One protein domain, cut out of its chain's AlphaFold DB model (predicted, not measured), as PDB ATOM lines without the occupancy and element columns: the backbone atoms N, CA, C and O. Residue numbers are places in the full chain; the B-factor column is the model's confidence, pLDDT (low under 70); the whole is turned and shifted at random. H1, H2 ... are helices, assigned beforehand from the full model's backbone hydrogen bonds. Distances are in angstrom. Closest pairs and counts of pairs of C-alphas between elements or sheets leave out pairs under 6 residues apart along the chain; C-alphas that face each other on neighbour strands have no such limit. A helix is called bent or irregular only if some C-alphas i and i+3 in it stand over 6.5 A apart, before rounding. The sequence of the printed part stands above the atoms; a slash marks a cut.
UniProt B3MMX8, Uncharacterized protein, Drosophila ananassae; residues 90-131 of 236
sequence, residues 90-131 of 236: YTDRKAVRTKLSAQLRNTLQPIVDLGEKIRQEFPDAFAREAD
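What this domain is: This is residues 90 to 131 of the 236 residues of an uncharacterized protein of Drosophila ananassae (UniProt B3MMX8). One long helix, H1, bent into two arms like a wide V, makes most of the length, and the very short helix H2 and an unnamed tail, residues 127 to 131, follow at its far end. The 42 printed residues, with two named helices and no named strand, are all helix by class. The whole is extended, with a radius of gyration of the C-alphas of 16.7 A, a rod of 52 by 19 by 7 A.

Where its parts are: H1, residues 90 to 121, begins with C-alpha 90 at (3.613, 52.631, -5.743). By its hydrogen bonds it was assigned as one helix, but it is bent: C-alphas 107 and 110 are 7.0 A apart. Arm H1a, residues 90 to 107, is 25.6 A long; arm H1b, residues 110 to 121, is 16.1 A. H2, residues 123 to 126, ends with C-alpha 126 at (-17.693, 15.771, -9.113).

How they stand to each other: H1a and H1b stand at a steep tilt of 40 degrees. H1b and H2 are close but not clearly touching; their closest C-alphas, of Arg 119 and Phe 126, are 6.5 A apart. H1a and H2 are apart. Every O i to N i+4 pair is within hydrogen-bond range in H1a and H1b; H2 is too short for one, and its 1 O i to N i+3 pair is not within range.

The domain as a whole: The C-alphas farthest apart, of Tyr 90 and Asp 131, are 52.1 A apart. The printed part has no cut, and the link from H1 to H2 is tight. Residues 124 to 131 have pLDDT under 70.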
ATOM      1  N   TYR A  90       4.451  53.421  -4.835       73.38
ATOM      2  CA  TYR A  90       3.613  52.631  -5.743       73.38
ATOM      3  C   TYR A  90       4.340  51.383  -6.278       73.38
ATOM      4  O   TYR A  90       3.762  50.293  -6.328       73.38
ATOM      5  N   THR A  91       5.624  51.533  -6.608       77.75
ATOM      6  CA  THR A  91       6.497  50.449  -7.074       77.75
ATOM      7  C   THR A  91       6.675  49.363  -6.011       77.75
ATOM      8  O   THR A  91       6.521  48.181  -6.318       77.75
ATOM      9  N   ASP A  92       6.883  49.750  -4.752       72.62
ATOM     10  CA  ASP A  92       7.072  48.815  -3.641       72.62
ATOM     11  C   ASP A  92       5.761  48.111  -3.277       72.62
ATOM     12  O   ASP A  92       5.739  46.900  -3.070       72.62
ATOM     13  N   ARG A  93       4.627  48.825  -3.313       72.56
ATOM     14  CA  ARG A  93       3.291  48.216  -3.157       72.56
ATOM     15  C   ARG A  93       2.999  47.192  -4.247       72.56
ATOM     16  O   ARG A  93       2.373  46.167  -3.977       72.56
ATOM     17  N   LYS A  94       3.413  47.460  -5.487       77.62
ATOM     18  CA  LYS A  94       3.282  46.504  -6.592       77.62
ATOM     19  C   LYS A  94       4.176  45.286  -6.351       77.62
ATOM     20  O   LYS A  94       3.680  44.170  -6.443       77.62
ATOM     21  N   ALA A  95       5.435  45.494  -5.971       75.62
ATOM     22  CA  ALA A  95       6.384  44.417  -5.700       75.62
ATOM     23  C   ALA A  95       5.937  43.510  -4.540       75.62
ATOM     24  O   ALA A  95       5.921  42.288  -4.692       75.62
ATOM     25  N   VAL A  96       5.500  44.091  -3.416       75.94
ATOM     26  CA  VAL A  96       4.982  43.351  -2.253       75.94
ATOM     27  C   VAL A  96       3.746  42.545  -2.631       75.94
ATOM     28  O   VAL A  96       3.688  41.353  -2.345       75.94
ATOM     29  N   ARG A  97       2.783  43.152  -3.336       78.50
ATOM     30  CA  ARG A  97       1.576  42.449  -3.792       78.50
ATOM     31  C   ARG A  97       1.917  41.288  -4.714       78.50
ATOM     32  O   ARG A  97       1.419  40.190  -4.508       78.50
ATOM     33  N   THR A  98       2.781  41.505  -5.705       80.06
ATOM     34  CA  THR A  98       3.202  40.452  -6.636       80.06
ATOM     35  C   THR A  98       3.904  39.315  -5.899       80.06
ATOM     36  O   THR A  98       3.591  38.153  -6.150       80.06
ATOM     37  N   LYS A  99       4.794  39.630  -4.951       79.62
ATOM     38  CA  LYS A  99       5.501  38.627  -4.149       79.62
ATOM     39  C   LYS A  99       4.551  37.851  -3.235       79.62
ATOM     40  O   LYS A  99       4.634  36.629  -3.190       79.62
ATOM     41  N   LEU A 100       3.617  38.534  -2.574       78.44
ATOM     42  CA  LEU A 100       2.623  37.912  -1.700       78.44
ATOM     43  C   LEU A 100       1.653  37.028  -2.493       78.44
ATOM     44  O   LEU A 100       1.397  35.898  -2.100       78.44
ATOM     45  N   SER A 101       1.155  37.502  -3.637       79.75
ATOM     46  CA  SER A 101       0.312  36.693  -4.522       79.75
ATOM     47  C   SER A 101       1.056  35.471  -5.062       79.75
ATOM     48  O   SER A 101       0.463  34.401  -5.151       79.75
ATOM     49  N   ALA A 102       2.343  35.602  -5.398       83.75
ATOM     50  CA  ALA A 102       3.165  34.472  -5.821       83.75
ATOM     51  C   ALA A 102       3.367  33.461  -4.683       83.75
ATOM     52  O   ALA A 102       3.191  32.266  -4.891       83.75
ATOM     53  N   GLN A 103       3.660  33.931  -3.468       83.69
ATOM     54  CA  GLN A 103       3.786  33.065  -2.296       83.69
ATOM     55  C   GLN A 103       2.473  32.358  -1.962       83.69
ATOM     56  O   GLN A 103       2.481  31.152  -1.763       83.69
ATOM     57  N   LEU A 104       1.342  33.068  -1.969       81.50
ATOM     58  CA  LEU A 104       0.029  32.467  -1.724       81.50
ATOM     59  C   LEU A 104      -0.315  31.404  -2.766       81.50
ATOM     60  O   LEU A 104      -0.768  30.327  -2.395       81.50
ATOM     61  N   ARG A 105      -0.061  31.668  -4.054       86.31
ATOM     62  CA  ARG A 105      -0.250  30.660  -5.108       86.31
ATOM     63  C   ARG A 105       0.625  29.436  -4.870       86.31
ATOM     64  O   ARG A 105       0.107  28.331  -4.912       86.31
ATOM     65  N   ASN A 106       1.901  29.626  -4.543       87.69
ATOM     66  CA  ASN A 106       2.817  28.515  -4.283       87.69
ATOM     67  C   ASN A 106       2.401  27.692  -3.055       87.69
ATOM     68  O   ASN A 106       2.438  26.468  -3.103       87.69
ATOM     69  N   THR A 107       1.976  28.343  -1.971       85.75
ATOM     70  CA  THR A 107       1.535  27.658  -0.746       85.75
ATOM     71  C   THR A 107       0.212  26.921  -0.942       85.75
ATOM     72  O   THR A 107       0.007  25.869  -0.345       85.75
ATOM     73  N   LEU A 108      -0.689  27.453  -1.773       86.88
ATOM     74  CA  LEU A 108      -1.983  26.832  -2.065       86.88
ATOM     75  C   LEU A 108      -1.921  25.821  -3.219       86.88
ATOM     76  O   LEU A 108      -2.865  25.051  -3.383       86.88
ATOM     77  N   GLN A 109      -0.825  25.774  -3.982       90.00
ATOM     78  CA  GLN A 109      -0.648  24.845  -5.102       90.00
ATOM     79  C   GLN A 109      -0.883  23.376  -4.708       90.00
ATOM     80  O   GLN A 109      -1.661  22.722  -5.395       90.00
ATOM     81  N   PRO A 110      -0.373  22.860  -3.571       89.94
ATOM     82  CA  PRO A 110      -0.635  21.476  -3.166       89.94
ATOM     83  C   PRO A 110      -2.120  21.169  -2.926       89.94
ATOM     84  O   PRO A 110      -2.551  20.035  -3.109       89.94
ATOM     85  N   ILE A 111      -2.913  22.168  -2.520       86.00
ATOM     86  CA  ILE A 111      -4.363  22.020  -2.321       86.00
ATOM     87  C   ILE A 111      -5.072  21.950  -3.676       86.00
ATOM     88  O   ILE A 111      -5.986  21.146  -3.852       86.00
ATOM     89  N   VAL A 112      -4.635  22.766  -4.639       86.94
ATOM     90  CA  VAL A 112      -5.126  22.709  -6.023       86.94
ATOM     91  C   VAL A 112      -4.794  21.352  -6.641       86.94
ATOM     92  O   VAL A 112      -5.695  20.694  -7.155       86.94
ATOM     93  N   ASP A 113      -3.550  20.893  -6.496       91.75
ATOM     94  CA  ASP A 113      -3.084  19.604  -7.011       91.75
ATOM     95  C   ASP A 113      -3.851  18.435  -6.375       91.75
ATOM     96  O   ASP A 113      -4.225  17.482  -7.057       91.75
ATOM     97  N   LEU A 114      -4.137  18.504  -5.070       88.06
ATOM     98  CA  LEU A 114      -4.972  17.519  -4.380       88.06
ATOM     99  C   LEU A 114      -6.407  17.524  -4.923       88.06
ATOM    100  O   LEU A 114      -6.969  16.464  -5.183       88.06
ATOM    101  N   GLY A 115      -6.993  18.703  -5.134       83.81
ATOM    102  CA  GLY A 115      -8.325  18.830  -5.724       83.81
ATOM    103  C   GLY A 115      -8.392  18.342  -7.175       83.81
ATOM    104  O   GLY A 115      -9.427  17.847  -7.616       83.81
ATOM    105  N   GLU A 116      -7.310  18.464  -7.941       87.50
ATOM    106  CA  GLU A 116      -7.198  17.866  -9.276       87.50
ATOM    107  C   GLU A 116      -7.063  16.347  -9.217       87.50
ATOM    108  O   GLU A 116      -7.796  15.666  -9.928       87.50
ATOM    109  N   LYS A 117      -6.224  15.805  -8.325       89.25
ATOM    110  CA  LYS A 117      -6.104  14.353  -8.119       89.25
ATOM    111  C   LYS A 117      -7.425  13.716  -7.706       89.25
ATOM    112  O   LYS A 117      -7.840  12.741  -8.313       89.25
ATOM    113  N   ILE A 118      -8.130  14.311  -6.747       82.44
ATOM    114  CA  ILE A 118      -9.440  13.819  -6.299       82.44
ATOM    115  C   ILE A 118     -10.450  13.812  -7.457       82.44
ATOM    116  O   ILE A 118     -11.209  12.859  -7.604       82.44
ATOM    117  N   ARG A 119     -10.441  14.837  -8.318       81.69
ATOM    118  CA  ARG A 119     -11.312  14.876  -9.507       81.69
ATOM    119  C   ARG A 119     -10.924  13.854 -10.576       81.69
ATOM    120  O   ARG A 119     -11.798  13.418 -11.314       81.69
ATOM    121  N   GLN A 120      -9.647  13.489 -10.677       83.06
ATOM    122  CA  GLN A 120      -9.176  12.439 -11.588       83.06
ATOM    123  C   GLN A 120      -9.509  11.036 -11.072       83.06
ATOM    124  O   GLN A 120      -9.867  10.173 -11.863       83.06
ATOM    125  N   GLU A 121      -9.395  10.809  -9.763       81.69
ATOM    126  CA  GLU A 121      -9.699   9.520  -9.132       81.69
ATOM    127  C   GLU A 121     -11.208   9.259  -9.039       81.69
ATOM    128  O   GLU A 121     -11.638   8.113  -9.148       81.69
ATOM    129  N   PHE A 122     -12.015  10.314  -8.881       75.31
ATOM    130  CA  PHE A 122     -13.468  10.220  -8.721       75.31
ATOM    131  C   PHE A 122     -14.205  11.144  -9.701       75.31
ATOM    132  O   PHE A 122     -14.856  12.101  -9.273       75.31
ATOM    133  N   PRO A 123     -14.118  10.885 -11.019       70.75
ATOM    134  CA  PRO A 123     -14.732  11.747 -12.029       70.75
ATOM    135  C   PRO A 123     -16.254  11.850 -11.853       70.75
ATOM    136  O   PRO A 123     -16.818  12.935 -12.000       70.75
ATOM    137  N   ASP A 124     -16.897  10.759 -11.435       66.25
ATOM    138  CA  ASP A 124     -18.356  10.658 -11.316       66.25
ATOM    139  C   ASP A 124     -18.915  11.432 -10.111       66.25
ATOM    140  O   ASP A 124     -20.022  11.961 -10.161       66.25
ATOM    141  N   ALA A 125     -18.139  11.566  -9.029       65.50
ATOM    142  CA  ALA A 125     -18.576  12.248  -7.805       65.50
ATOM    143  C   ALA A 125     -18.591  13.783  -7.932       65.50
ATOM    144  O   ALA A 125     -19.247  14.469  -7.147       65.50
ATOM    145  N   PHE A 126     -17.846  14.328  -8.899       64.31
ATOM    146  CA  PHE A 126     -17.693  15.771  -9.113       64.31
ATOM    147  C   PHE A 126     -18.179  16.235 -10.491       64.31
ATOM    148  O   PHE A 126     -18.038  17.421 -10.820       64.31
ATOM    149  N   ALA A 127     -18.763  15.340 -11.291       67.00
ATOM    150  CA  ALA A 127     -19.498  15.714 -12.489       67.00
ATOM    151  C   ALA A 127     -20.684  16.602 -12.079       67.00
ATOM    152  O   ALA A 127     -21.471  16.263 -11.198       67.00
ATOM    153  N   ARG A 128     -20.774  17.799 -12.673       57.84
ATOM    154  CA  ARG A 128     -21.717  18.856 -12.256       57.84
ATOM    155  C   ARG A 128     -23.195  18.502 -12.442       57.84
ATOM    156  O   ARG A 128     -24.033  19.205 -11.891       57.84
ATOM    157  N   GLU A 129     -23.482  17.432 -13.167       60.28
ATOM    158  CA  GLU A 129     -24.808  16.884 -13.437       60.28
ATOM    159  C   GLU A 129     -24.631  15.364 -13.546       60.28
ATOM    160  O   GLU A 129     -24.521  14.817 -14.639       60.28
ATOM    161  N   ALA A 130     -24.455  14.676 -12.418       58.94
ATOM    162  CA  ALA A 130     -24.532  13.222 -12.426       58.94
ATOM    163  C   ALA A 130     -26.017  12.847 -12.441       58.94
ATOM    164  O   ALA A 130     -26.639  12.710 -11.385       58.94
ATOM    165  N   ASP A 131     -26.590  12.737 -13.642       68.94
ATOM    166  CA  ASP A 131     -27.740  11.859 -13.838       68.94
ATOM    167  C   ASP A 131     -27.380  10.500 -13.222       68.94
ATOM    168  O   ASP A 131     -26.241  10.031 -13.345       68.94
TER     169      ASP A 131